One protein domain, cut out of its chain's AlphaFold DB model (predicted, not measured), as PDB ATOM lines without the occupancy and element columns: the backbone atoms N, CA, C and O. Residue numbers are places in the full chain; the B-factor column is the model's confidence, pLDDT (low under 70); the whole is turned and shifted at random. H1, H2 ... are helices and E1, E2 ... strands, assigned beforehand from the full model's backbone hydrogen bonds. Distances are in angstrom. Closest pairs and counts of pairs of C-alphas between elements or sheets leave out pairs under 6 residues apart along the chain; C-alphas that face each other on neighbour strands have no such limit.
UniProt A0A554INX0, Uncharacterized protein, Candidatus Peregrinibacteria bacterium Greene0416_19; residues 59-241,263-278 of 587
ATOM      1  N   ASP A  59       3.801 -32.989   0.215       91.81
ATOM      2  CA  ASP A  59       3.529 -34.404  -0.053       91.81
ATOM      3  C   ASP A  59       2.217 -34.882   0.597       91.81
ATOM      4  O   ASP A  59       1.413 -35.583  -0.017       91.81
ATOM      5  N   GLN A  60       1.936 -34.440   1.825       94.88
ATOM      6  CA  GLN A  60       0.705 -34.771   2.541       94.88
ATOM      7  C   GLN A  60      -0.524 -34.119   1.895       94.88
ATOM      8  O   GLN A  60      -1.604 -34.719   1.887       94.88
ATOM      9  N   ARG A  61      -0.380 -32.913   1.327       93.69
ATOM     10  CA  ARG A  61      -1.450 -32.242   0.561       93.69
ATOM     11  C   ARG A  61      -1.706 -32.958  -0.759       93.69
ATOM     12  O   ARG A  61      -2.860 -33.138  -1.146       93.69
ATOM     13  N   GLU A  62      -0.645 -33.387  -1.434       93.00
ATOM     14  CA  GLU A  62      -0.725 -34.153  -2.678       93.00
ATOM     15  C   GLU A  62      -1.387 -35.512  -2.462       93.00
ATOM     16  O   GLU A  62      -2.348 -35.828  -3.161       93.00
ATOM     17  N   ALA A  63      -0.986 -36.250  -1.425       91.44
ATOM     18  CA  ALA A  63      -1.577 -37.538  -1.057       91.44
ATOM     19  C   ALA A  63      -3.071 -37.446  -0.679       91.44
ATOM     20  O   ALA A  63      -3.815 -38.428  -0.784       91.44
ATOM     21  N   TYR A  64      -3.538 -36.280  -0.222       93.19
ATOM     22  CA  TYR A  64      -4.965 -36.017  -0.004       93.19
ATOM     23  C   TYR A  64      -5.709 -35.622  -1.295       93.19
ATOM     24  O   TYR A  64      -6.919 -35.832  -1.403       93.19
ATOM     25  N   GLY A  65      -4.988 -35.073  -2.273       94.88
ATOM     26  CA  GLY A  65      -5.507 -34.433  -3.476       94.88
ATOM     27  C   GLY A  65      -5.553 -32.915  -3.303       94.88
ATOM     28  O   GLY A  65      -6.476 -32.385  -2.687       94.88
ATOM     29  N   ARG A  66      -4.578 -32.202  -3.886       92.56
ATOM     30  CA  ARG A  66      -4.349 -30.759  -3.664       92.56
ATOM     31  C   ARG A  66      -5.593 -29.891  -3.900       92.56
ATOM     32  O   ARG A  66      -5.969 -29.123  -3.022       92.56
ATOM     33  N   GLN A  67      -6.282 -30.075  -5.029       92.81
ATOM     34  CA  GLN A  67      -7.505 -29.323  -5.353       92.81
ATOM     35  C   GLN A  67      -8.634 -29.582  -4.349       92.81
ATOM     36  O   GLN A  67      -9.345 -28.669  -3.932       92.81
ATOM     37  N   ARG A  68      -8.794 -30.844  -3.933       92.81
ATOM     38  CA  ARG A  68      -9.781 -31.225  -2.922       92.81
ATOM     39  C   ARG A  68      -9.444 -30.592  -1.575       92.81
ATOM     40  O   ARG A  68     -10.332 -30.066  -0.912       92.81
ATOM     41  N   TRP A  69      -8.169 -30.626  -1.197       94.44
ATOM     42  CA  TRP A  69      -7.669 -30.037   0.037       94.44
ATOM     43  C   TRP A  69      -7.967 -28.534   0.102       94.44
ATOM     44  O   TRP A  69      -8.533 -28.071   1.083       94.44
ATOM     45  N   GLU A  70      -7.661 -27.789  -0.964       92.06
ATOM     46  CA  GLU A  70      -7.866 -26.330  -1.051       92.06
ATOM     47  C   GLU A  70      -9.347 -25.929  -1.071       92.06
ATOM     48  O   GLU A  70      -9.721 -24.838  -0.627       92.06
ATOM     49  N   ARG A  71     -10.210 -26.821  -1.563       91.38
ATOM     50  CA  ARG A  71     -11.661 -26.639  -1.517       91.38
ATOM     51  C   ARG A  71     -12.227 -26.845  -0.111       91.38
ATOM     52  O   ARG A  71     -13.152 -26.136   0.265       91.38
ATOM     53  N   GLU A  72     -11.709 -27.812   0.643       91.62
ATOM     54  CA  GLU A  72     -12.292 -28.242   1.925       91.62
ATOM     55  C   GLU A  72     -11.651 -27.569   3.154       91.62
ATOM     56  O   GLU A  72     -12.313 -27.411   4.182       91.62
ATOM     57  N   PHE A  73     -10.389 -27.140   3.061       94.44
ATOM     58  CA  PHE A  73      -9.612 -26.642   4.197       94.44
ATOM     59  C   PHE A  73      -8.853 -25.354   3.880       94.44
ATOM     60  O   PHE A  73      -8.497 -25.069   2.738       94.44
ATOM     61  N   VAL A  74      -8.557 -24.597   4.936       93.88
ATOM     62  CA  VAL A  74      -7.711 -23.402   4.885       93.88
ATOM     63  C   VAL A  74      -6.578 -23.550   5.896       93.88
ATOM     64  O   VAL A  74      -6.811 -23.893   7.059       93.88
ATOM     65  N   ARG A  75      -5.342 -23.278   5.461       94.94
ATOM     66  CA  ARG A  75      -4.164 -23.215   6.339       94.94
ATOM     67  C   ARG A  75      -4.180 -21.904   7.116       94.94
ATOM     68  O   ARG A  75      -4.185 -20.836   6.521       94.94
ATOM     69  N   LEU A  76      -4.100 -21.957   8.439       92.25
ATOM     70  CA  LEU A  76      -4.078 -20.747   9.263       92.25
ATOM     71  C   LEU A  76      -2.848 -19.878   8.993       92.25
ATOM     72  O   LEU A  76      -2.954 -18.658   9.003       92.25
ATOM     73  N   GLY A  77      -1.692 -20.480   8.701       89.31
ATOM     74  CA  GLY A  77      -0.471 -19.735   8.385       89.31
ATOM     75  C   GLY A  77      -0.550 -18.859   7.130       89.31
ATOM     76  O   GLY A  77       0.315 -18.011   6.964       89.31
ATOM     77  N   THR A  78      -1.561 -19.038   6.268       90.88
ATOM     78  CA  THR A  78      -1.765 -18.216   5.061       90.88
ATOM     79  C   THR A  78      -2.793 -17.101   5.266       90.88
ATOM     80  O   THR A  78      -3.127 -16.401   4.315       90.88
ATOM     81  N   ILE A  79      -3.336 -16.959   6.478       88.81
ATOM     82  CA  ILE A  79      -4.332 -15.942   6.812       88.81
ATOM     83  C   ILE A  79      -3.653 -14.856   7.640       88.81
ATOM     84  O   ILE A  79      -3.240 -15.102   8.776       88.81
ATOM     85  N   ASP A  80      -3.582 -13.652   7.082       87.69
ATOM     86  CA  ASP A  80      -3.070 -12.471   7.786       87.69
ATOM     87  C   ASP A  80      -4.144 -11.422   8.059       87.69
ATOM     88  O   ASP A  80      -4.033 -10.676   9.033       87.69
ATOM     89  N   ARG A  81      -5.199 -11.380   7.238       87.00
ATOM     90  CA  ARG A  81      -6.300 -10.420   7.338       87.00
ATOM     91  C   ARG A  81      -7.623 -11.070   6.954       87.00
ATOM     92  O   ARG A  81      -7.644 -11.995   6.146       87.00
ATOM     93  N   ASP A  82      -8.704 -10.553   7.520       87.12
ATOM     94  CA  ASP A  82     -10.081 -10.886   7.165       87.12
ATOM     95  C   ASP A  82     -10.902  -9.593   7.163       87.12
ATOM     96  O   ASP A  82     -10.737  -8.748   8.043       87.12
ATOM     97  N   GLN A  83     -11.757  -9.419   6.158       83.19
ATOM     98  CA  GLN A  83     -12.464  -8.157   5.921       83.19
ATOM     99  C   GLN A  83     -13.459  -7.783   7.034       83.19
ATOM    100  O   GLN A  83     -13.784  -6.606   7.189       83.19
ATOM    101  N   HIS A  84     -13.934  -8.757   7.818       83.12
ATOM    102  CA  HIS A  84     -14.940  -8.551   8.863       83.12
ATOM    103  C   HIS A  84     -14.380  -8.689  10.286       83.12
ATOM    104  O   HIS A  84     -15.105  -8.493  11.264       83.12
ATOM    105  N   LEU A  85     -13.087  -8.998  10.440       82.50
ATOM    106  CA  LEU A  85     -12.448  -9.176  11.744       82.50
ATOM    107  C   LEU A  85     -11.403  -8.093  12.003       82.50
ATOM    108  O   LEU A  85     -10.536  -7.816  11.188       82.50
ATOM    109  N   ARG A  86     -11.444  -7.512  13.209       79.31
ATOM    110  CA  ARG A  86     -10.480  -6.482  13.644       79.31
ATOM    111  C   ARG A  86      -9.095  -7.036  13.988       79.31
ATOM    112  O   ARG A  86      -8.164  -6.264  14.184       79.31
ATOM    113  N   SER A  87      -8.973  -8.348  14.182       80.94
ATOM    114  CA  SER A  87      -7.697  -8.992  14.498       80.94
ATOM    115  C   SER A  87      -6.905  -9.245  13.216       80.94
ATOM    116  O   SER A  87      -7.484  -9.673  12.225       80.94
ATOM    117  N   GLU A  88      -5.586  -9.053  13.262       85.31
ATOM    118  CA  GLU A  88      -4.658  -9.365  12.164       85.31
ATOM    119  C   GLU A  88      -3.587 -10.371  12.623       85.31
ATOM    120  O   GLU A  88      -3.398 -10.601  13.828       85.31
ATOM    121  N   GLY A  89      -2.901 -10.988  11.660       87.06
ATOM    122  CA  GLY A  89      -1.768 -11.885  11.889       87.06
ATOM    123  C   GLY A  89      -2.082 -13.018  12.871       87.06
ATOM    124  O   GLY A  89      -3.114 -13.684  12.783       87.06
ATOM    125  N   GLU A  90      -1.203 -13.245  13.850       85.62
ATOM    126  CA  GLU A  90      -1.352 -14.341  14.821       85.62
ATOM    127  C   GLU A  90      -2.648 -14.273  15.633       85.62
ATOM    128  O   GLU A  90      -3.287 -15.301  15.863       85.62
ATOM    129  N   SER A  91      -3.087 -13.070  16.013       85.19
ATOM    130  CA  SER A  91      -4.316 -12.897  16.794       85.19
ATOM    131  C   SER A  91      -5.544 -13.365  16.012       85.19
ATOM    132  O   SER A  91      -6.408 -14.046  16.569       85.19
ATOM    133  N   LEU A  92      -5.599 -13.072  14.707       87.94
ATOM    134  CA  LEU A  92      -6.649 -13.571  13.817       87.94
ATOM    135  C   LEU A  92      -6.620 -15.098  13.721       87.94
ATOM    136  O   LEU A  92      -7.635 -15.763  13.927       87.94
ATOM    137  N   ARG A  93      -5.438 -15.667  13.474       90.19
ATOM    138  CA  ARG A  93      -5.254 -17.121  13.352       90.19
ATOM    139  C   ARG A  93      -5.716 -17.846  14.614       90.19
ATOM    140  O   ARG A  93      -6.413 -18.857  14.540       90.19
ATOM    141  N   TRP A  94      -5.380 -17.314  15.785       88.94
ATOM    142  CA  TRP A  94      -5.792 -17.880  17.068       88.94
ATOM    143  C   TRP A  94      -7.285 -17.698  17.329       88.94
ATOM    144  O   TRP A  94      -7.911 -18.574  17.928       88.94
ATOM    145  N   TYR A  95      -7.882 -16.595  16.878       87.75
ATOM    146  CA  TYR A  95      -9.326 -16.400  16.958       87.75
ATOM    147  C   TYR A  95     -10.059 -17.491  16.168       87.75
ATOM    148  O   TYR A  95     -10.888 -18.201  16.740       87.75
ATOM    149  N   LEU A  96      -9.670 -17.706  14.907       89.44
ATOM    150  CA  LEU A  96     -10.215 -18.760  14.043       89.44
ATOM    151  C   LEU A  96     -10.007 -20.155  14.649       89.44
ATOM    152  O   LEU A  96     -10.948 -20.945  14.753       89.44
ATOM    153  N   TRP A  97      -8.801 -20.441  15.150       90.69
ATOM    154  CA  TRP A  97      -8.493 -21.705  15.821       90.69
ATOM    155  C   TRP A  97      -9.414 -21.975  17.014       90.69
ATOM    156  O   TRP A  97      -9.921 -23.087  17.195       90.69
ATOM    157  N   ASN A  98      -9.652 -20.957  17.842       87.50
ATOM    158  CA  ASN A  98     -10.474 -21.070  19.043       87.50
ATOM    159  C   ASN A  98     -11.972 -21.219  18.742       87.50
ATOM    160  O   ASN A  98     -12.695 -21.725  19.602       87.50
ATOM    161  N   ARG A  99     -12.431 -20.860  17.534       88.25
ATOM    162  CA  ARG A  99     -13.808 -21.116  17.078       88.25
ATOM    163  C   ARG A  99     -14.065 -22.583  16.749       88.25
ATOM    164  O   ARG A  99     -15.183 -23.054  16.939       88.25
ATOM    165  N   MET A 100     -13.044 -23.340  16.343       85.88
ATOM    166  CA  MET A 100     -13.186 -24.783  16.158       85.88
ATOM    167  C   MET A 100     -13.378 -25.489  17.511       85.88
ATOM    168  O   MET A 100     -12.562 -25.351  18.435       85.88
ATOM    169  N   GLN A 101     -14.447 -26.282  17.619       82.56
ATOM    170  CA  GLN A 101     -14.748 -27.062  18.820       82.56
ATOM    171  C   GLN A 101     -13.618 -28.048  19.150       82.56
ATOM    172  O   GLN A 101     -12.916 -28.556  18.273       82.56
ATOM    173  N   SER A 102     -13.447 -28.344  20.442       81.25
ATOM    174  CA  SER A 102     -12.488 -29.354  20.895       81.25
ATOM    175  C   SER A 102     -12.911 -30.734  20.392       81.25
ATOM    176  O   SER A 102     -13.871 -31.312  20.888       81.25
ATOM    177  N   CYS A 103     -12.160 -31.270  19.438       84.56
ATOM    178  CA  CYS A 103     -12.408 -32.552  18.785       84.56
ATOM    179  C   CYS A 103     -11.085 -33.294  18.550       84.56
ATOM    180  O   CYS A 103     -10.006 -32.712  18.686       84.56
ATOM    181  N   ARG A 104     -11.157 -34.564  18.143       88.88
ATOM    182  CA  ARG A 104      -9.976 -35.353  17.763       88.88
ATOM    183  C   ARG A 104      -9.125 -34.659  16.690       88.88
ATOM    184  O   ARG A 104      -7.911 -34.607  16.844       88.88
ATOM    185  N   PHE A 105      -9.754 -34.097  15.656       91.31
ATOM    186  CA  PHE A 105      -9.073 -33.386  14.567       91.31
ATOM    187  C   PHE A 105      -8.232 -32.213  15.070       91.31
ATOM    188  O   PHE A 105      -7.049 -32.111  14.761       91.31
ATOM    189  N   LYS A 106      -8.822 -31.378  15.930       90.38
ATOM    190  CA  LYS A 106      -8.135 -30.263  16.583       90.38
ATOM    191  C   LYS A 106      -6.960 -30.750  17.434       90.38
ATOM    192  O   LYS A 106      -5.849 -30.267  17.273       90.38
ATOM    193  N   ARG A 107      -7.193 -31.737  18.305       89.31
ATOM    194  CA  ARG A 107      -6.184 -32.243  19.255       89.31
ATOM    195  C   ARG A 107      -4.998 -32.914  18.576       89.31
ATOM    196  O   ARG A 107      -3.876 -32.748  19.027       89.31
ATOM    197  N   PHE A 108      -5.246 -33.646  17.494       93.00
ATOM    198  CA  PHE A 108      -4.185 -34.274  16.713       93.00
ATOM    199  C   PHE A 108      -3.240 -33.230  16.106       93.00
ATOM    200  O   PHE A 108      -2.026 -33.405  16.128       93.00
ATOM    201  N   GLN A 109      -3.788 -32.113  15.620       94.00
ATOM    202  CA  GLN A 109      -2.971 -31.010  15.122       94.00
ATOM    203  C   GLN A 109      -2.170 -30.334  16.241       94.00
ATOM    204  O   GLN A 109      -0.987 -30.087  16.046       94.00
ATOM    205  N   GLU A 110      -2.760 -30.114  17.423       91.31
ATOM    206  CA  GLU A 110      -2.038 -29.546  18.582       91.31
ATOM    207  C   GLU A 110      -0.875 -30.429  19.063       91.31
ATOM    208  O   GLU A 110       0.032 -29.924  19.717       91.31
ATOM    209  N   LEU A 111      -0.903 -31.728  18.753       91.69
ATOM    210  CA  LEU A 111       0.164 -32.671  19.088       91.69
ATOM    211  C   LEU A 111       1.274 -32.717  18.035       91.69
ATOM    212  O   LEU A 111       2.445 -32.768  18.391       91.69
ATOM    213  N   PHE A 112       0.912 -32.754  16.751       94.12
ATOM    214  CA  PHE A 112       1.843 -33.181  15.700       94.12
ATOM    215  C   PHE A 112       2.019 -32.181  14.556       94.12
ATOM    216  O   PHE A 112       2.780 -32.446  13.629       94.12
ATOM    217  N   CYS A 113       1.315 -31.049  14.565       93.81
ATOM    218  CA  CYS A 113       1.424 -30.029  13.523       93.81
ATOM    219  C   CYS A 113       2.082 -28.763  14.084       93.81
ATOM    220  O   CYS A 113       1.889 -28.398  15.242       93.81
ATOM    221  N   LEU A 114       2.837 -28.051  13.247       90.44
ATOM    222  CA  LEU A 114       3.288 -26.705  13.600       90.44
ATOM    223  C   LEU A 114       2.087 -25.743  13.583       90.44
ATOM    224  O   LEU A 114       1.236 -25.887  12.704       90.44
ATOM    225  N   PRO A 115       2.027 -24.711  14.448       89.19
ATOM    226  CA  PRO A 115       0.923 -23.745  14.445       89.19
ATOM    227  C   PRO A 115       0.677 -23.076  13.083       89.19
ATOM    228  O   PRO A 115      -0.467 -22.856  12.694       89.19
ATOM    229  N   ALA A 116       1.737 -22.814  12.309       87.94
ATOM    230  CA  ALA A 116       1.636 -22.282  10.944       87.94
ATOM    231  C   ALA A 116       1.021 -23.277   9.934       87.94
ATOM    232  O   ALA A 116       0.570 -22.885   8.856       87.94
ATOM    233  N   ASN A 117       0.998 -24.564  10.273       93.00
ATOM    234  CA  ASN A 117       0.459 -25.656   9.464       93.00
ATOM    235  C   ASN A 117      -0.919 -26.111   9.951       93.00
ATOM    236  O   ASN A 117      -1.487 -27.035   9.373       93.00
ATOM    237  N   PHE A 118      -1.462 -25.479  10.994       94.62
ATOM    238  CA  PHE A 118      -2.818 -25.765  11.433       94.62
ATOM    239  C   PHE A 118      -3.806 -25.446  10.332       94.62
ATOM    240  O   PHE A 118      -3.697 -24.432   9.639       94.62
ATOM    241  N   ILE A 119      -4.784 -26.324  10.201       95.06
ATOM    242  CA  ILE A 119      -5.838 -26.238   9.216       95.06
ATOM    243  C   ILE A 119      -7.185 -26.242   9.918       95.06
ATOM    244  O   ILE A 119      -7.413 -26.934  10.920       95.06
ATOM    245  N   VAL A 120      -8.086 -25.453   9.361       93.69
ATOM    246  CA  VAL A 120      -9.496 -25.420   9.729       93.69
ATOM    247  C   VAL A 120     -10.323 -25.754   8.491       93.69
ATOM    248  O   VAL A 120      -9.838 -25.547   7.372       93.69
ATOM    249  N   PRO A 121     -11.548 -26.284   8.649       93.75
ATOM    250  CA  PRO A 121     -12.490 -26.326   7.541       93.75
ATOM    251  C   PRO A 121     -12.632 -24.936   6.921       93.75
ATOM    252  O   PRO A 121     -12.459 -23.925   7.613       93.75
ATOM    253  N   ARG A 122     -12.949 -24.883   5.629       92.12
ATOM    254  CA  ARG A 122     -13.257 -23.613   4.969       92.12
ATOM    255  C   ARG A 122     -14.383 -22.889   5.714       92.12
ATOM    256  O   ARG A 122     -15.219 -23.535   6.344       92.12
ATOM    257  N   PHE A 123     -14.332 -21.564   5.747       92.38
ATOM    258  CA  PHE A 123     -15.236 -20.760   6.559       92.38
ATOM    259  C   PHE A 123     -15.575 -19.439   5.881       92.38
ATOM    260  O   PHE A 123     -14.808 -18.932   5.059       92.38
ATOM    261  N   THR A 124     -16.684 -18.859   6.321       91.06
ATOM    262  CA  THR A 124     -17.094 -17.488   6.027       91.06
ATOM    263  C   THR A 124     -17.216 -16.689   7.317       91.06
ATOM    264  O   THR A 124     -17.573 -17.237   8.366       91.06
ATOM    265  N   THR A 125     -16.933 -15.393   7.241       90.00
ATOM    266  CA  THR A 125     -17.159 -14.442   8.330       90.00
ATOM    267  C   THR A 125     -18.367 -13.569   8.020       90.00
ATOM    268  O   THR A 125     -18.501 -13.066   6.906       90.00
ATOM    269  N   ASP A 126     -19.274 -13.413   8.985       86.81
ATOM    270  CA  ASP A 126     -20.391 -12.472   8.857       86.81
ATOM    271  C   ASP A 126     -19.960 -11.037   9.224       86.81
ATOM    272  O   ASP A 126     -18.892 -10.813   9.797       86.81
ATOM    273  N   GLU A 127     -20.817 -10.048   8.955       84.00
ATOM    274  CA  GLU A 127     -20.566  -8.630   9.279       84.00
ATOM    275  C   GLU A 127     -20.366  -8.363  10.785       84.00
ATOM    276  O   GLU A 127     -19.859  -7.311  11.179       84.00
ATOM    277  N   ARG A 128     -20.762  -9.307  11.648       82.50
ATOM    278  CA  ARG A 128     -20.592  -9.242  13.106       82.50
ATOM    279  C   ARG A 128     -19.300  -9.925  13.569       82.50
ATOM    280  O   ARG A 128     -19.022  -9.936  14.770       82.50
ATOM    281  N   GLY A 129     -18.511 -10.481  12.650       80.69
ATOM    282  CA  GLY A 129     -17.274 -11.196  12.936       80.69
ATOM    283  C   GLY A 129     -17.483 -12.612  13.490       80.69
ATOM    284  O   GLY A 129     -16.580 -13.165  14.129       80.69
ATOM    285  N   ASN A 130     -18.654 -13.219  13.298       85.81
ATOM    286  CA  ASN A 130     -18.866 -14.633  13.592       85.81
ATOM    287  C   ASN A 130     -18.275 -15.493  12.480       85.81
ATOM    288  O   ASN A 130     -18.307 -15.125  11.313       85.81
ATOM    289  N   VAL A 131     -17.727 -16.640  12.869       87.62
ATOM    290  CA  VAL A 131     -17.076 -17.583  11.958       87.62
ATOM    291  C   VAL A 131     -17.992 -18.781  11.798       87.62
ATOM    292  O   VAL A 131     -18.226 -19.494  12.778       87.62
ATOM    293  N   ASP A 132     -18.448 -19.015  10.574       88.88
ATOM    294  CA  ASP A 132     -19.220 -20.193  10.201       88.88
ATOM    295  C   ASP A 132     -18.385 -21.087   9.289       88.88
ATOM    296  O   ASP A 132     -17.912 -20.661   8.241       88.88
ATOM    297  N   PHE A 133     -18.184 -22.337   9.707       89.38
ATOM    298  CA  PHE A 133     -17.464 -23.331   8.913       89.38
ATOM    299  C   PHE A 133     -18.389 -23.937   7.847       89.38
ATOM    300  O   PHE A 133     -19.467 -24.452   8.169       89.38
ATOM    301  N   ASP A 134     -17.938 -23.909   6.595       83.31
ATOM    302  CA  ASP A 134     -18.666 -24.342   5.405       83.31
ATOM    303  C   ASP A 134     -19.164 -25.780   5.551       83.31
ATOM    304  O   ASP A 134     -18.432 -26.690   5.942       83.31
ATOM    305  N   GLY A 135     -20.443 -25.995   5.234       69.06
ATOM    306  CA  GLY A 135     -21.076 -27.311   5.324       69.06
ATOM    307  C   GLY A 135     -21.365 -27.791   6.750       69.06
ATOM    308  O   GLY A 135     -21.810 -28.925   6.907       69.06
ATOM    309  N   LYS A 136     -21.142 -26.955   7.782       70.62
ATOM    310  CA  LYS A 136     -21.349 -27.289   9.207       70.62
ATOM    311  C   LYS A 136     -20.772 -28.671   9.545       70.62
ATOM    312  O   LYS A 136     -21.511 -29.565   9.970       70.62
ATOM    313  N   PRO A 137     -19.461 -28.874   9.325       71.94
ATOM    314  CA  PRO A 137     -18.868 -30.193   9.401       71.94
ATOM    315  C   PRO A 137     -19.086 -30.763  10.798       71.94
ATOM    316  O   PRO A 137     -18.879 -30.083  11.807       71.94
ATOM    317  N   GLN A 138     -19.475 -32.035  10.867       76.19
ATOM    318  CA  GLN A 138     -19.472 -32.755  12.132       76.19
ATOM    319  C   GLN A 138     -18.018 -32.880  12.596       76.19
ATOM    320  O   GLN A 138     -17.282 -33.778  12.201       76.19
ATOM    321  N   VAL A 139     -17.579 -31.944  13.436       69.44
ATOM    322  CA  VAL A 139     -16.160 -31.772  13.793       69.44
ATOM    323  C   VAL A 139     -15.564 -33.038  14.440       69.44
ATOM    324  O   VAL A 139     -14.359 -33.272  14.390       69.44
ATOM    325  N   GLN A 140     -16.409 -33.897  15.020       69.19
ATOM    326  CA  GLN A 140     -16.004 -35.183  15.598       69.19
ATOM    327  C   GLN A 140     -15.702 -36.274  14.554       69.19
ATOM    328  O   GLN A 140     -14.940 -37.190  14.861       69.19
ATOM    329  N   SER A 141     -16.247 -36.178  13.339       78.31
ATOM    330  CA  SER A 141     -16.059 -37.159  12.259       78.31
ATOM    331  C   SER A 141     -15.034 -36.729  11.203       78.31
ATOM    332  O   SER A 141     -14.718 -37.518  10.307       78.31
ATOM    333  N   LEU A 142     -14.459 -35.526  11.337       87.88
ATOM    334  CA  LEU A 142     -13.387 -35.046  10.467       87.88
ATOM    335  C   LEU A 142     -12.225 -36.049  10.413       87.88
ATOM    336  O   LEU A 142     -11.745 -36.550  11.440       87.88
ATOM    337  N   SER A 143     -11.780 -36.331   9.189       91.38
ATOM    338  CA  SER A 143     -10.603 -37.161   8.938       91.38
ATOM    339  C   SER A 143      -9.330 -36.402   9.302       91.38
ATOM    340  O   SER A 143      -9.242 -35.192   9.115       91.38
ATOM    341  N   LEU A 144      -8.332 -37.131   9.794       95.06
ATOM    342  CA  LEU A 144      -6.975 -36.670  10.074       95.06
ATOM    343  C   LEU A 144      -6.064 -36.732   8.840       95.06
ATOM    344  O   LEU A 144      -4.963 -36.184   8.870       95.06
ATOM    345  N   LYS A 145      -6.515 -37.359   7.744       94.38
ATOM    346  CA  LYS A 145      -5.772 -37.454   6.481       94.38
ATOM    347  C   LYS A 145      -5.240 -36.093   5.989       94.38
ATOM    348  O   LYS A 145      -4.043 -36.044   5.696       94.38
ATOM    349  N   PRO A 146      -6.034 -34.997   5.965       95.19
ATOM    350  CA  PRO A 146      -5.576 -33.697   5.469       95.19
ATOM    351  C   PRO A 146      -4.654 -32.931   6.433       95.19
ATOM    352  O   PRO A 146      -4.110 -31.905   6.029       95.19
ATOM    353  N   CYS A 147      -4.475 -33.379   7.685       96.69
ATOM    354  CA  CYS A 147      -3.614 -32.700   8.662       96.69
ATOM    355  C   CYS A 147      -2.149 -32.686   8.206       96.69
ATOM    356  O   CYS A 147      -1.643 -33.698   7.725       96.69
ATOM    357  N   LEU A 148      -1.458 -31.566   8.422       96.44
ATOM    358  CA  LEU A 148      -0.086 -31.331   7.965       96.44
ATOM    359  C   LEU A 148       0.920 -31.609   9.090       96.44
ATOM    360  O   LEU A 148       1.383 -30.698   9.782       96.44
ATOM    361  N   VAL A 149       1.209 -32.894   9.292       96.50
ATOM    362  CA  VAL A 149       2.046 -33.383  10.394       96.50
ATOM    363  C   VAL A 149       3.507 -33.036  10.144       96.50
ATOM    364  O   VAL A 149       4.012 -33.258   9.049       96.50
ATOM    365  N   ASN A 150       4.192 -32.525  11.163       93.44
ATOM    366  CA  ASN A 150       5.629 -32.311  11.120       93.44
ATOM    367  C   ASN A 150       6.347 -33.486  11.823       93.44
ATOM    368  O   ASN A 150       6.081 -33.708  13.008       93.44
ATOM    369  N   PRO A 151       7.259 -34.212  11.142       92.56
ATOM    370  CA  PRO A 151       7.996 -35.335  11.730       92.56
ATOM    371  C   PRO A 151       8.742 -34.999  13.030       92.56
ATOM    372  O   PRO A 151       8.864 -35.845  13.912       92.56
ATOM    373  N   ASP A 152       9.213 -33.762  13.179       89.44
ATOM    374  CA  ASP A 152       9.965 -33.295  14.348       89.44
ATOM    375  C   ASP A 152       9.126 -33.310  15.635       89.44
ATOM    376  O   ASP A 152       9.610 -33.629  16.719       89.44
ATOM    377  N   LEU A 153       7.824 -33.048  15.504       90.12
ATOM    378  CA  LEU A 153       6.897 -33.007  16.635       90.12
ATOM    379  C   LEU A 153       6.467 -34.398  17.113       90.12
ATOM    380  O   LEU A 153       5.774 -34.504  18.121       90.12
ATOM    381  N   ILE A 154       6.854 -35.469  16.412       91.81
ATOM    382  CA  ILE A 154       6.497 -36.836  16.787       91.81
ATOM    383  C   ILE A 154       7.561 -37.390  17.753       91.81
ATOM    384  O   ILE A 154       8.720 -37.587  17.352       91.81
ATOM    385  N   PRO A 155       7.206 -37.688  19.019       89.75
ATOM    386  CA  PRO A 155       8.157 -38.254  19.967       89.75
ATOM    387  C   PRO A 155       8.577 -39.668  19.549       89.75
ATOM    388  O   PRO A 155       7.727 -40.526  19.320       89.75
ATOM    389  N   GLU A 156       9.885 -39.941  19.511       89.44
ATOM    390  CA  GLU A 156      10.437 -41.265  19.151       89.44
ATOM    391  C   GLU A 156       9.885 -42.361  20.063       89.44
ATOM    392  O   GLU A 156       9.361 -43.368  19.597       89.44
ATOM    393  N   LYS A 157       9.890 -42.091  21.371       89.12
ATOM    394  CA  LYS A 157       9.335 -42.995  22.376       89.12
ATOM    395  C   LYS A 157       7.868 -43.342  22.115       89.12
ATOM    396  O   LYS A 157       7.484 -44.485  22.304       89.12
ATOM    397  N   LEU A 158       7.055 -42.387  21.654       92.38
ATOM    398  CA  LEU A 158       5.647 -42.656  21.354       92.38
ATOM    399  C   LEU A 158       5.507 -43.647  20.191       92.38
ATOM    400  O   LEU A 158       4.651 -44.522  20.249       92.38
ATOM    401  N   LEU A 159       6.335 -43.526  19.149       92.31
ATOM    402  CA  LEU A 159       6.309 -44.450  18.012       92.31
ATOM    403  C   LEU A 159       6.775 -45.855  18.401       92.31
ATOM    404  O   LEU A 159       6.142 -46.821  17.981       92.31
ATOM    405  N   MET A 160       7.820 -45.955  19.226       91.00
ATOM    406  CA  MET A 160       8.300 -47.234  19.762       91.00
ATOM    407  C   MET A 160       7.247 -47.893  20.655       91.00
ATOM    408  O   MET A 160       6.892 -49.047  20.444       91.00
ATOM    409  N   ASP A 161       6.679 -47.140  21.605       91.38
ATOM    410  CA  ASP A 161       5.656 -47.639  22.532       91.38
ATOM    411  C   ASP A 161       4.391 -48.114  21.781       91.38
ATOM    412  O   ASP A 161       3.721 -49.057  22.205       91.38
ATOM    413  N   LEU A 162       4.076 -47.494  20.636       91.81
ATOM    414  CA  LEU A 162       2.973 -47.899  19.756       91.81
ATOM    415  C   LEU A 162       3.317 -49.048  18.795       91.81
ATOM    416  O   LEU A 162       2.409 -49.532  18.110       91.81
ATOM    417  N   GLY A 163       4.584 -49.468  18.722       90.62
ATOM    418  CA  GLY A 163       5.080 -50.472  17.777       90.62
ATOM    419  C   GLY A 163       5.013 -50.020  16.315       90.62
ATOM    420  O   GLY A 163       4.727 -50.822  15.428       90.62
ATOM    421  N   LEU A 164       5.183 -48.718  16.062       90.62
ATOM    422  CA  LEU A 164       5.150 -48.139  14.716       90.62
ATOM    423  C   LEU A 164       6.536 -48.051  14.075       90.62
ATOM    424  O   LEU A 164       6.625 -48.103  12.852       90.62
ATOM    425  N   CYS A 165       7.586 -47.887  14.881       88.62
ATOM    426  CA  CYS A 165       8.966 -47.790  14.421       88.62
ATOM    427  C   CYS A 165       9.922 -48.203  15.541       88.62
ATOM    428  O   CYS A 165       9.726 -47.789  16.685       88.62
ATOM    429  N   ASP A 166      10.982 -48.923  15.186       85.31
ATOM    430  CA  ASP A 166      12.097 -49.236  16.075       85.31
ATOM    431  C   ASP A 166      13.293 -48.346  15.719       85.31
ATOM    432  O   ASP A 166      13.709 -48.270  14.561       85.31
ATOM    433  N   PHE A 167      13.829 -47.639  16.711       82.06
ATOM    434  CA  PHE A 167      15.023 -46.810  16.548       82.06
ATOM    435  C   PHE A 167      16.218 -47.552  17.155       82.06
ATOM    436  O   PHE A 167      16.272 -47.740  18.369       82.06
ATOM    437  N   GLU A 168      17.168 -47.989  16.327       69.94
ATOM    438  CA  GLU A 168      18.405 -48.629  16.800       69.94
ATOM    439  C   GLU A 168      19.311 -47.605  17.516       69.94
ATOM    440  O   GLU A 168      19.520 -46.497  17.017       69.94
ATOM    441  N   GLU A 169      19.854 -47.964  18.691       58.78
ATOM    442  CA  GLU A 169      20.661 -47.050  19.523       58.78
ATOM    443  C   GLU A 169      22.040 -46.723  18.919       58.78
ATOM    444  O   GLU A 169      22.578 -45.651  19.200       58.78
ATOM    445  N   GLU A 170      22.620 -47.607  18.097       51.12
ATOM    446  CA  GLU A 170      24.063 -47.550  17.821       51.12
ATOM    447  C   GLU A 170      24.502 -47.001  16.460       51.12
ATOM    448  O   GLU A 170      25.646 -46.574  16.373       51.12
ATOM    449  N   ASN A 171      23.681 -46.901  15.408       42.25
ATOM    450  CA  ASN A 171      24.200 -46.443  14.109       42.25
ATOM    451  C   ASN A 171      23.177 -45.706  13.226       42.25
ATOM    452  O   ASN A 171      22.344 -46.309  12.559       42.25
ATOM    453  N   GLY A 172      23.366 -44.388  13.082       52.62
ATOM    454  CA  GLY A 172      23.177 -43.736  11.780       52.62
ATOM    455  C   GLY A 172      22.102 -42.654  11.689       52.62
ATOM    456  O   GLY A 172      20.937 -42.928  11.441       52.62
ATOM    457  N   ASN A 173      22.570 -41.403  11.726       71.69
ATOM    458  CA  ASN A 173      21.953 -40.211  11.136       71.69
ATOM    459  C   ASN A 173      20.571 -39.793  11.689       71.69
ATOM    460  O   ASN A 173      19.534 -40.344  11.346       71.69
ATOM    461  N   THR A 174      20.535 -38.703  12.465       78.56
ATOM    462  CA  THR A 174      19.298 -38.002  12.868       78.56
ATOM    463  C   THR A 174      18.313 -37.798  11.716       78.56
ATOM    464  O   THR A 174      17.110 -37.907  11.925       78.56
ATOM    465  N   VAL A 175      18.815 -37.534  10.509       83.00
ATOM    466  CA  VAL A 175      17.985 -37.366   9.312       83.00
ATOM    467  C   VAL A 175      17.222 -38.654   8.981       83.00
ATOM    468  O   VAL A 175      16.027 -38.588   8.731       83.00
ATOM    469  N   ARG A 176      17.853 -39.827   9.116       85.38
ATOM    470  CA  ARG A 176      17.212 -41.135   8.906       85.38
ATOM    471  C   ARG A 176      16.089 -41.400   9.906       85.38
ATOM    472  O   ARG A 176      15.054 -41.947   9.549       85.38
ATOM    473  N   ARG A 177      16.250 -40.963  11.160       85.94
ATOM    474  CA  ARG A 177      15.158 -41.028  12.147       85.94
ATOM    475  C   ARG A 177      13.982 -40.139  11.741       85.94
ATOM    476  O   ARG A 177      12.837 -40.531  11.929       85.94
ATOM    477  N   LEU A 178      14.238 -38.955  11.182       88.94
ATOM    478  CA  LEU A 178      13.179 -38.069  10.677       88.94
ATOM    479  C   LEU A 178      12.491 -38.639   9.427       88.94
ATOM    480  O   LEU A 178      11.274 -38.520   9.326       88.94
ATOM    481  N   GLU A 179      13.233 -39.302   8.536       89.94
ATOM    482  CA  GLU A 179      12.683 -40.072   7.407       89.94
ATOM    483  C   GLU A 179      11.733 -41.166   7.909       89.94
ATOM    484  O   GLU A 179      10.556 -41.162   7.564       89.94
ATOM    485  N   GLN A 180      12.189 -42.008   8.843       91.00
ATOM    486  CA  GLN A 180      11.352 -43.045   9.457       91.00
ATOM    487  C   GLN A 180      10.086 -42.463  10.099       91.00
ATOM    488  O   GLN A 180       8.993 -43.010   9.945       91.00
ATOM    489  N   LYS A 181      10.202 -41.325  10.799       92.62
ATOM    490  CA  LYS A 181       9.041 -40.618  11.360       92.62
ATOM    491  C   LYS A 181       8.080 -40.134  10.276       92.62
ATOM    492  O   LYS A 181       6.874 -40.196  10.500       92.62
ATOM    493  N   ARG A 182       8.587 -39.641   9.140       92.88
ATOM    494  CA  ARG A 182       7.776 -39.191   7.999       92.88
ATOM    495  C   ARG A 182       7.012 -40.363   7.384       92.88
ATOM    496  O   ARG A 182       5.798 -40.256   7.204       92.88
ATOM    497  N   ASP A 183       7.678 -41.496   7.184       92.50
ATOM    498  CA  ASP A 183       7.099 -42.697   6.569       92.50
ATOM    499  C   ASP A 183       5.934 -43.283   7.382       92.50
ATOM    500  O   ASP A 183       4.955 -43.778   6.822       92.50
ATOM    501  N   VAL A 184       5.980 -43.180   8.717       93.81
ATOM    502  CA  VAL A 184       4.919 -43.710   9.592       93.81
ATOM    503  C   VAL A 184       3.728 -42.764   9.787       93.81
ATOM    504  O   VAL A 184       2.735 -43.167  10.402       93.81
ATOM    505  N   ILE A 185       3.758 -41.530   9.261       95.81
ATOM    506  CA  ILE A 185       2.666 -40.546   9.425       95.81
ATOM    507  C   ILE A 185       1.294 -41.103   9.001       95.81
ATOM    508  O   ILE A 185       0.335 -40.930   9.763       95.81
ATOM    509  N   PRO A 186       1.133 -41.773   7.839       95.12
ATOM    510  CA  PRO A 186      -0.162 -42.329   7.441       95.12
ATOM    511  C   PRO A 186      -0.694 -43.356   8.446       95.12
ATOM    512  O   PRO A 186      -1.874 -43.318   8.800       95.12
ATOM    513  N   ARG A 187       0.184 -44.225   8.966       94.94
ATOM    514  CA  ARG A 187      -0.164 -45.241   9.968       94.94
ATOM    515  C   ARG A 187      -0.524 -44.609  11.311       94.94
ATOM    516  O   ARG A 187      -1.521 -44.991  11.921       94.94
ATOM    517  N   LEU A 188       0.212 -43.577  11.732       95.88
ATOM    518  CA  LEU A 188      -0.101 -42.788  12.925       95.88
ATOM    519  C   LEU A 188      -1.483 -42.120  12.816       95.88
ATOM    520  O   LEU A 188      -2.279 -42.200  13.754       95.88
ATOM    521  N   LYS A 189      -1.799 -41.504  11.669       96.00
ATOM    522  CA  LYS A 189      -3.113 -40.891  11.400       96.00
ATOM    523  C   LYS A 189      -4.242 -41.930  11.444       96.00
ATOM    524  O   LYS A 189      -5.258 -41.682  12.094       96.00
ATOM    525  N   GLN A 190      -4.059 -43.093  10.813       95.19
ATOM    526  CA  GLN A 190      -5.040 -44.186  10.822       95.19
ATOM    527  C   GLN A 190      -5.287 -44.715  12.246       95.19
ATOM    528  O   GLN A 190      -6.439 -44.856  12.659       95.19
ATOM    529  N   LEU A 191      -4.222 -44.943  13.024       95.00
ATOM    530  CA  LEU A 191      -4.302 -45.391  14.417       95.00
ATOM    531  C   LEU A 191      -5.077 -44.391  15.281       95.00
ATOM    532  O   LEU A 191      -5.974 -44.777  16.033       95.00
ATOM    533  N   TRP A 192      -4.780 -43.097  15.150       93.75
ATOM    534  CA  TRP A 192      -5.469 -42.059  15.916       93.75
ATOM    535  C   TRP A 192      -6.937 -41.910  15.509       93.75
ATOM    536  O   TRP A 192      -7.793 -41.658  16.357       93.75
ATOM    537  N   GLU A 193      -7.254 -42.087  14.223       93.00
ATOM    538  CA  GLU A 193      -8.637 -42.141  13.740       93.00
ATOM    539  C   GLU A 193      -9.407 -43.366  14.236       93.00
ATOM    540  O   GLU A 193     -10.620 -43.277  14.438       93.00
ATOM    541  N   ALA A 194      -8.730 -44.493  14.445       92.56
ATOM    542  CA  ALA A 194      -9.332 -45.676  15.043       92.56
ATOM    543  C   ALA A 194      -9.520 -45.522  16.563       92.56
ATOM    544  O   ALA A 194     -10.371 -46.183  17.154       92.56
ATOM    545  N   ALA A 195      -8.759 -44.639  17.215       93.31
ATOM    546  CA  ALA A 195      -8.843 -44.446  18.655       93.31
ATOM    547  C   ALA A 195     -10.185 -43.816  19.082       93.31
ATOM    548  O   ALA A 195     -10.648 -42.814  18.524       93.31
ATOM    549  N   VAL A 196     -10.794 -44.396  20.121       91.44
ATOM    550  CA  VAL A 196     -12.119 -44.017  20.632       91.44
ATOM    551  C   VAL A 196     -11.984 -43.383  22.016       91.44
ATOM    552  O   VAL A 196     -11.332 -43.970  22.881       91.44
ATOM    553  N   PRO A 197     -12.593 -42.210  22.268       91.38
ATOM    554  CA  PRO A 197     -12.538 -41.582  23.581       91.38
ATOM    555  C   PRO A 197     -13.265 -42.409  24.643       91.38
ATOM    556  O   PRO A 197     -14.383 -42.872  24.424       91.38
ATOM    557  N   LEU A 198     -12.652 -42.539  25.820       91.50
ATOM    558  CA  LEU A 198     -13.271 -43.191  26.982       91.50
ATOM    559  C   LEU A 198     -14.310 -42.306  27.684       91.50
ATOM    560  O   LEU A 198     -15.083 -42.785  28.511       91.50
ATOM    561  N   GLN A 199     -14.336 -41.013  27.362       84.75
ATOM    562  CA  GLN A 199     -15.248 -40.040  27.945       84.75
ATOM    563  C   GLN A 199     -15.920 -39.222  26.839       84.75
ATOM    564  O   GLN A 199     -15.267 -38.674  25.951       84.75
ATOM    565  N   LYS A 200     -17.250 -39.104  26.898       77.62
ATOM    566  CA  LYS A 200     -18.022 -38.341  25.910       77.62
ATOM    567  C   LYS A 200     -17.590 -36.871  25.911       77.62
ATOM    568  O   LYS A 200     -17.543 -36.244  26.963       77.62
ATOM    569  N   GLY A 201     -17.278 -36.326  24.734       69.81
ATOM    570  CA  GLY A 201     -16.877 -34.921  24.562       69.81
ATOM    571  C   GLY A 201     -15.451 -34.582  25.018       69.81
ATOM    572  O   GLY A 201     -14.997 -33.460  24.799       69.81
ATOM    573  N   HIS A 202     -14.715 -35.539  25.592       75.06
ATOM    574  CA  HIS A 202     -13.343 -35.346  26.048       75.06
ATOM    575  C   HIS A 202     -12.407 -36.313  25.328       75.06
ATOM    576  O   HIS A 202     -12.537 -37.526  25.412       75.06
ATOM    577  N   HIS A 203     -11.410 -35.763  24.641       79.19
ATOM    578  CA  HIS A 203     -10.461 -36.559  23.861       79.19
ATOM    579  C   HIS A 203      -9.171 -36.892  24.625       79.19
ATOM    580  O   HIS A 203      -8.220 -37.337  24.006       79.19
ATOM    581  N   ARG A 204      -9.115 -36.667  25.947       86.00
ATOM    582  CA  ARG A 204      -7.886 -36.827  26.750       86.00
ATOM    583  C   ARG A 204      -7.452 -38.280  26.890       86.00
ATOM    584  O   ARG A 204      -6.268 -38.551  26.770       86.00
ATOM    585  N   LEU A 205      -8.396 -39.189  27.112       92.44
ATOM    586  CA  LEU A 205      -8.149 -40.624  27.203       92.44
ATOM    587  C   LEU A 205      -8.790 -41.311  26.003       92.44
ATOM    588  O   LEU A 205     -10.017 -41.295  25.866       92.44
ATOM    589  N   LEU A 206      -7.973 -41.909  25.144       94.00
ATOM    590  CA  LEU A 206      -8.420 -42.637  23.962       94.00
ATOM    591  C   LEU A 206      -7.974 -44.096  24.070       94.00
ATOM    592  O   LEU A 206      -6.829 -44.372  24.414       94.00
ATOM    593  N   ALA A 207      -8.863 -45.027  23.751       95.62
ATOM    594  CA  ALA A 207      -8.527 -46.434  23.607       95.62
ATOM    595  C   ALA A 207      -8.280 -46.761  22.136       95.62
ATOM    596  O   ALA A 207      -9.125 -46.456  21.289       95.62
ATOM    597  N   ILE A 208      -7.156 -47.405  21.839       95.62
ATOM    598  CA  ILE A 208      -6.819 -47.829  20.477       95.62
ATOM    599  C   ILE A 208      -7.732 -48.991  20.064       95.62
ATOM    600  O   ILE A 208      -7.947 -49.935  20.829       95.62
ATOM    601  N   ARG A 209      -8.286 -48.911  18.851       94.00
ATOM    602  CA  ARG A 209      -9.177 -49.920  18.263       94.00
ATOM    603  C   ARG A 209      -8.650 -50.407  16.936       94.00
ATOM    604  O   ARG A 209      -7.811 -49.761  16.315       94.00
ATOM    605  N   GLU A 210      -9.231 -51.508  16.482       92.88
ATOM    606  CA  GLU A 210      -9.157 -51.845  15.075       92.88
ATOM    607  C   GLU A 210      -9.831 -50.749  14.238       92.88
ATOM    608  O   GLU A 210     -10.925 -50.289  14.585       92.88
ATOM    609  N   PRO A 211      -9.202 -50.321  13.132       93.38
ATOM    610  CA  PRO A 211      -9.812 -49.384  12.206       93.38
ATOM    611  C   PRO A 211     -11.105 -49.965  11.623       93.38
ATOM    612  O   PRO A 211     -11.103 -51.093  11.116       93.38
ATOM    613  N   SER A 212     -12.190 -49.186  11.655       92.75
ATOM    614  CA  SER A 212     -13.443 -49.529  10.971       92.75
ATOM    615  C   SER A 212     -13.248 -49.575   9.452       92.75
ATOM    616  O   SER A 212     -12.273 -49.028   8.932       92.75
ATOM    617  N   ALA A 213     -14.191 -50.179   8.721       93.31
ATOM    618  CA  ALA A 213     -14.149 -50.227   7.255       93.31
ATOM    619  C   ALA A 213     -13.998 -48.829   6.625       93.31
ATOM    620  O   ALA A 213     -13.196 -48.643   5.712       93.31
ATOM    621  N   GLU A 214     -14.687 -47.825   7.173       91.81
ATOM    622  CA  GLU A 214     -14.580 -46.427   6.741       91.81
ATOM    623  C   GLU A 214     -13.176 -45.852   6.958       91.81
ATOM    624  O   GLU A 214     -12.631 -45.187   6.076       91.81
ATOM    625  N   VAL A 215     -12.559 -46.118   8.117       92.75
ATOM    626  CA  VAL A 215     -11.186 -45.672   8.388       92.75
ATOM    627  C   VAL A 215     -10.212 -46.396   7.457       92.75
ATOM    628  O   VAL A 215      -9.375 -45.739   6.847       92.75
ATOM    629  N   ARG A 216     -10.346 -47.715   7.261       94.00
ATOM    630  CA  ARG A 216      -9.497 -48.482   6.328       94.00
ATOM    631  C   ARG A 216      -9.598 -47.944   4.899       94.00
ATOM    632  O   ARG A 216      -8.573 -47.739   4.260       94.00
ATOM    633  N   ALA A 217     -10.805 -47.624   4.434       92.94
ATOM    634  CA  ALA A 217     -11.027 -47.058   3.105       92.94
ATOM    635  C   ALA A 217     -10.327 -45.699   2.899       92.94
ATOM    636  O   ALA A 217      -9.912 -45.378   1.787       92.94
ATOM    637  N   ARG A 218     -10.149 -44.895   3.960       90.94
ATOM    638  CA  ARG A 218      -9.419 -43.612   3.881       90.94
ATOM    639  C   ARG A 218      -7.901 -43.778   3.745       90.94
ATOM    640  O   ARG A 218      -7.258 -42.893   3.164       90.94
ATOM    641  N   TYR A 219      -7.355 -44.889   4.240       93.25
ATOM    642  CA  TYR A 219      -5.926 -45.220   4.251       93.25
ATOM    643  C   TYR A 219      -5.675 -46.571   3.550       93.25
ATOM    644  O   TYR A 219      -5.301 -47.543   4.211       93.25
ATOM    645  N   PRO A 220      -5.909 -46.662   2.227       90.75
ATOM    646  CA  PRO A 220      -5.727 -47.908   1.488       90.75
ATOM    647  C   PRO A 220      -4.258 -48.347   1.518       90.75
ATOM    648  O   PRO A 220      -3.360 -47.517   1.404       90.75
ATOM    649  N   GLY A 221      -4.020 -49.649   1.686       90.44
ATOM    650  CA  GLY A 221      -2.671 -50.226   1.746       90.44
ATOM    651  C   GLY A 221      -1.901 -49.953   3.045       90.44
ATOM    652  O   GLY A 221      -0.789 -50.444   3.193       90.44
ATOM    653  N   ILE A 222      -2.477 -49.208   3.995       93.00
ATOM    654  CA  ILE A 222      -1.858 -48.961   5.300       93.00
ATOM    655  C   ILE A 222      -2.313 -50.029   6.286       93.00
ATOM    656  O   ILE A 222      -3.504 -50.136   6.604       93.00
ATOM    657  N   GLU A 223      -1.349 -50.795   6.790       89.06
ATOM    658  CA  GLU A 223      -1.583 -51.779   7.837       89.06
ATOM    659  C   GLU A 223      -2.127 -51.132   9.109       89.06
ATOM    660  O   GLU A 223      -1.692 -50.054   9.529       89.06
ATOM    661  N   GLY A 224      -3.050 -51.845   9.753       84.00
ATOM    662  CA  GLY A 224      -3.630 -51.437  11.021       84.00
ATOM    663  C   GLY A 224      -2.603 -51.274  12.151       84.00
ATOM    664  O   GLY A 224      -1.416 -51.609  12.015       84.00
ATOM    665  N   PRO A 225      -3.057 -50.775  13.314       86.62
ATOM    666  CA  PRO A 225      -2.248 -50.810  14.522       86.62
ATOM    667  C   PRO A 225      -1.841 -52.261  14.829       86.62
ATOM    668  O   PRO A 225      -2.644 -53.174  14.610       86.62
ATOM    669  N   PRO A 226      -0.619 -52.489  15.341       88.25
ATOM    670  CA  PRO A 226      -0.195 -53.827  15.725       88.25
ATOM    671  C   PRO A 226      -1.132 -54.389  16.802       88.25
ATOM    672  O   PRO A 226      -1.679 -53.646  17.623       88.25
ATOM    673  N   SER A 227      -1.308 -55.711  16.817       86.44
ATOM    674  CA  SER A 227      -2.223 -56.393  17.746       86.44
ATOM    675  C   SER A 227      -1.882 -56.124  19.218       86.44
ATOM    676  O   SER A 227      -2.780 -56.021  20.052       86.44
ATOM    677  N   SER A 228      -0.598 -55.918  19.528       86.75
ATOM    678  CA  SER A 228      -0.092 -55.520  20.848       86.75
ATOM    679  C   SER A 228      -0.600 -54.150  21.319       86.75
ATOM    680  O   SER A 228      -0.713 -53.926  22.525       86.75
ATOM    681  N   SER A 229      -0.952 -53.254  20.392       90.31
ATOM    682  CA  SER A 229      -1.461 -51.909  20.683       90.31
ATOM    683  C   SER A 229      -2.985 -51.859  20.832       90.31
ATOM    684  O   SER A 229      -3.520 -50.860  21.320       90.31
ATOM    685  N   LEU A 230      -3.720 -52.911  20.466       93.19
ATOM    686  CA  LEU A 230      -5.183 -52.924  20.560       93.19
ATOM    687  C   LEU A 230      -5.671 -52.894  22.016       93.19
ATOM    688  O   LEU A 230      -5.199 -53.627  22.882       93.19
ATOM    689  N   GLY A 231      -6.639 -52.018  22.299       94.12
ATOM    690  CA  GLY A 231      -7.194 -51.804  23.638       94.12
ATOM    691  C   GLY A 231      -6.265 -51.078  24.617       94.12
ATOM    692  O   GLY A 231      -6.665 -50.856  25.762       94.12
ATOM    693  N   THR A 232      -5.055 -50.703  24.194       96.50
ATOM    694  CA  THR A 232      -4.141 -49.854  24.973       96.50
ATOM    695  C   THR A 232      -4.624 -48.397  24.996       96.50
ATOM    696  O   THR A 232      -5.554 -48.028  24.268       96.50
ATOM    697  N   ILE A 233      -4.044 -47.571  25.874       96.94
ATOM    698  CA  ILE A 233      -4.529 -46.209  26.145       96.94
ATOM    699  C   ILE A 233      -3.547 -45.159  25.622       96.94
ATOM    700  O   ILE A 233      -2.369 -45.167  25.971       96.94
ATOM    701  N   LEU A 234      -4.066 -44.202  24.858       95.00
ATOM    702  CA  LEU A 234      -3.424 -42.924  24.569       95.00
ATOM    703  C   LEU A 234      -3.955 -41.873  25.544       95.00
ATOM    704  O   LEU A 234      -5.162 -41.627  25.610       95.00
ATOM    705  N   TYR A 235      -3.055 -41.236  26.283       92.69
ATOM    706  CA  TYR A 235      -3.371 -40.161  27.210       92.69
ATOM    707  C   TYR A 235      -2.740 -38.849  26.732       92.69
ATOM    708  O   TYR A 235      -1.521 -38.709  26.700       92.69
ATOM    709  N   MET A 236      -3.577 -37.873  26.386       89.19
ATOM    710  CA  MET A 236      -3.164 -36.515  26.042       89.19
ATOM    711  C   MET A 236      -3.152 -35.613  27.281       89.19
ATOM    712  O   MET A 236      -4.167 -35.461  27.975       89.19
ATOM    713  N   ARG A 237      -2.014 -34.965  27.522       81.31
ATOM    714  CA  ARG A 237      -1.774 -34.054  28.645       81.31
ATOM    715  C   ARG A 237      -1.369 -32.688  28.134       81.31
ATOM    716  O   ARG A 237      -0.649 -32.596  27.151       81.31
ATOM    717  N   GLU A 238      -1.864 -31.641  28.778       76.25
ATOM    718  CA  GLU A 238      -1.433 -30.275  28.478       76.25
ATOM    719  C   GLU A 238      -0.007 -30.092  29.010       76.25
ATOM    720  O   GLU A 238       0.275 -30.463  30.150       76.25
ATOM    721  N   ASP A 239       0.880 -29.563  28.174       65.06
ATOM    722  CA  ASP A 239       2.258 -29.267  28.551       65.06
ATOM    723  C   ASP A 239       2.299 -28.083  29.536       65.06
ATOM    724  O   ASP A 239       1.529 -27.122  29.421       65.06
ATOM    725  N   GLU A 240       3.201 -28.136  30.518       54.03
ATOM    726  CA  GLU A 240       3.325 -27.120  31.571       54.03
ATOM    727  C   GLU A 240       3.713 -25.744  31.006       54.03
ATOM    728  O   GLU A 240       3.321 -24.707  31.551       54.03
ATOM    729  N   SER A 241       4.395 -25.732  29.858       45.59
ATOM    730  CA  SER A 241       4.784 -24.535  29.104       45.59
ATOM    731  C   SER A 241       3.590 -23.749  28.523       45.59
ATOM    732  O   SER A 241       3.667 -22.527  28.354       45.59
ATOM    733  N   GLN A 263       1.145 -33.103  25.063       86.44
ATOM    734  CA  GLN A 263       1.949 -34.300  24.904       86.44
ATOM    735  C   GLN A 263       1.032 -35.517  24.921       86.44
ATOM    736  O   GLN A 263       0.034 -35.552  25.648       86.44
ATOM    737  N   ALA A 264       1.372 -36.523  24.123       91.12
ATOM    738  CA  ALA A 264       0.695 -37.806  24.133       91.12
ATOM    739  C   ALA A 264       1.585 -38.864  24.781       91.12
ATOM    740  O   ALA A 264       2.749 -39.022  24.420       91.12
ATOM    741  N   GLN A 265       1.007 -39.602  25.720       92.06
ATOM    742  CA  GLN A 265       1.641 -40.726  26.385       92.06
ATOM    743  C   GLN A 265       0.861 -42.002  26.085       92.06
ATOM    744  O   GLN A 265      -0.364 -42.032  26.213       92.06
ATOM    745  N   HIS A 266       1.573 -43.061  25.715       94.69
ATOM    746  CA  HIS A 266       1.002 -44.393  25.565       94.69
ATOM    747  C   HIS A 266       1.097 -45.181  26.873       94.69
ATOM    748  O   HIS A 266       2.055 -45.054  27.639       94.69
ATOM    749  N   PHE A 267       0.075 -45.990  27.137       95.00
ATOM    750  CA  PHE A 267       0.056 -46.963  28.215       95.00
ATOM    751  C   PHE A 267      -0.393 -48.312  27.672       95.00
ATOM    752  O   PHE A 267      -1.511 -48.443  27.175       95.00
ATOM    753  N   SER A 268       0.425 -49.341  27.897       92.25
ATOM    754  CA  SER A 268       0.165 -50.728  27.487       92.25
ATOM    755  C   SER A 268      -1.114 -51.349  28.067       92.25
ATOM    756  O   SER A 268      -1.555 -52.403  27.622       92.25
ATOM    757  N   SER A 269      -1.727 -50.732  29.079       93.62
ATOM    758  CA  SER A 269      -2.996 -51.186  29.652       93.62
ATOM    759  C   SER A 269      -3.754 -50.065  30.354       93.62
ATOM    760  O   SER A 269      -3.164 -49.081  30.813       93.62
ATOM    761  N   VAL A 270      -5.063 -50.265  30.531       95.12
ATOM    762  CA  VAL A 270      -5.911 -49.368  31.331       95.12
ATOM    763  C   VAL A 270      -5.441 -49.282  32.787       95.12
ATOM    764  O   VAL A 270      -5.482 -48.209  33.385       95.12
ATOM    765  N   TYR A 271      -4.905 -50.373  33.342       94.00
ATOM    766  CA  TYR A 271      -4.327 -50.362  34.684       94.00
ATOM    767  C   TYR A 271      -3.062 -49.511  34.768       94.00
ATOM    768  O   TYR A 271      -2.905 -48.761  35.727       94.00
ATOM    769  N   ALA A 272      -2.168 -49.580  33.775       91.88
ATOM    770  CA  ALA A 272      -0.964 -48.752  33.761       91.88
ATOM    771  C   ALA A 272      -1.313 -47.256  33.730       91.88
ATOM    772  O   ALA A 272      -0.755 -46.486  34.517       91.88
ATOM    773  N   ALA A 273      -2.290 -46.872  32.902       93.12
ATOM    774  CA  ALA A 273      -2.828 -45.515  32.888       93.12
ATOM    775  C   ALA A 273      -3.428 -45.135  34.257       93.12
ATOM    776  O   ALA A 273      -3.064 -44.100  34.817       93.12
ATOM    777  N   HIS A 274      -4.268 -46.003  34.837       93.12
ATOM    778  CA  HIS A 274      -4.925 -45.763  36.128       93.12
ATOM    779  C   HIS A 274      -3.925 -45.598  37.281       93.12
ATOM    780  O   HIS A 274      -4.060 -44.683  38.093       93.12
ATOM    781  N   ARG A 275      -2.890 -46.446  37.357       89.75
ATOM    782  CA  ARG A 275      -1.841 -46.342  38.385       89.75
ATOM    783  C   ARG A 275      -1.084 -45.024  38.275       89.75
ATOM    784  O   ARG A 275      -0.816 -44.398  39.297       89.75
ATOM    785  N   LYS A 276      -0.762 -44.593  37.052       88.44
ATOM    786  CA  LYS A 276      -0.065 -43.325  36.816       88.44
ATOM    787  C   LYS A 276      -0.916 -42.134  37.254       88.44
ATOM    788  O   LYS A 276      -0.414 -41.302  38.004       88.44
ATOM    789  N   THR A 277      -2.194 -42.090  36.868       86.62
ATOM    790  CA  THR A 277      -3.115 -41.026  37.304       86.62
ATOM    791  C   THR A 277      -3.334 -41.043  38.814       86.62
ATOM    792  O   THR A 277      -3.297 -39.993  39.440       86.62
ATOM    793  N   PHE A 278      -3.491 -42.225  39.421       85.06
ATOM    794  CA  PHE A 278      -3.656 -42.368  40.870       85.06
ATOM    795  C   PHE A 278      -2.435 -41.852  41.637       85.06
ATOM    796  O   PHE A 278      -2.577 -41.114  42.609       85.06
TER     797      PHE A 278
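AT A GLANCE: This is residues 59 to 241 and 263 to 278 of the 587 residues of an uncharacterized protein of Candidatus Peregrinibacteria bacterium Greene0416_19 (UniProt A0A554INX0). Two lobes make this domain: the larger holds a twisted sheet of four strands, E5 to E8, with H4 and H5 over one face and H9 over the other, and the smaller holds H2, H3 and two short strand pairs, E1 with E2 and E3 with E4. H4 lies in the middle, H7 and H8 pack side by side, and residues 169 to 175 stick out. The 199 printed residues include nine named helices and eight named strands, in the order H1 H2 E1 H3 H4 E2 E3 E4 H5 H6 H7 E5 E6 H8 E7 E8 H9, class mixed. The large sheet runs E5 - E6 - E7 - E8, all antiparallel. The whole is compact, with a radius of gyration of the C-alphas of 17.9 A and spans of 55 by 39 by 38 A.

HOW THE PARTS SIT: H1, residues 59 to 64, is close to but not clearly touching H2, residues 66 to 72; their closest C-alphas, of Arg 61 and Trp 69, are 6.6 A apart. E1, residues 73 to 75, is antiparallel to E2, residues 119 to 121, with N 74 and O 120 within hydrogen-bond range at 2.9 A. The closest C-alphas of H3, residues 89 to 99, and E2 are those of Trp 97 and Val 120, 7.2 A. E2 runs on into E3, residues 123 to 125, at 79 degrees; E3 and E4, residues 131 to 133, form a hairpin, N 124 to O 132 2.9 A. E5, residues 196 to 199, and E6, residues 202 to 207, form a hairpin, N 198 to O 205 2.9 A. E7, residues 233 to 238, is antiparallel to E6, N 234 to O 206 2.8 A, and to E8, residues 263 to 267, N 235 to O 265 2.8 A. Three layers, helices on both faces of this sheet, have H4, residues 104 to 112, at a height over the sheet of 9.4 A and H5, residues 156 to 161, at 8.4 A on the same face, and H9, residues 270 to 278, at 9.8 A on the opposite face. H6, residues 174 to 183, is close to but not clearly touching H5, C-alphas 156 and 181 closest at 7.9 A. H7, residues 185 to 194, only grazes the sheet and touches H8, residues 213 to 218, closest at C-alphas 190 and 215, 6.8 A. In H1 to H9 every O i to N i+4 pair is within hydrogen-bond range.

IN THESE COORDINATES: H1 begins at C-alpha 59 (3.529, -34.404, -0.053), and H9 ends at C-alpha 278 (-3.656, -42.368, 40.870). H3 measures 16.0 A and E7 16.4 A.

THE WHOLE: C-alphas 127 and 170, the farthest apart, are 59.8 A apart. Residues 242 to 262 are cut out, with 11.0 A between C-alphas 241 and 263. The links E1 to H3, E4 to H5, H5 to H6 and H8 to E7 are long. Residues 168 to 172 and 239 to 241 are among those with pLDDT under 70.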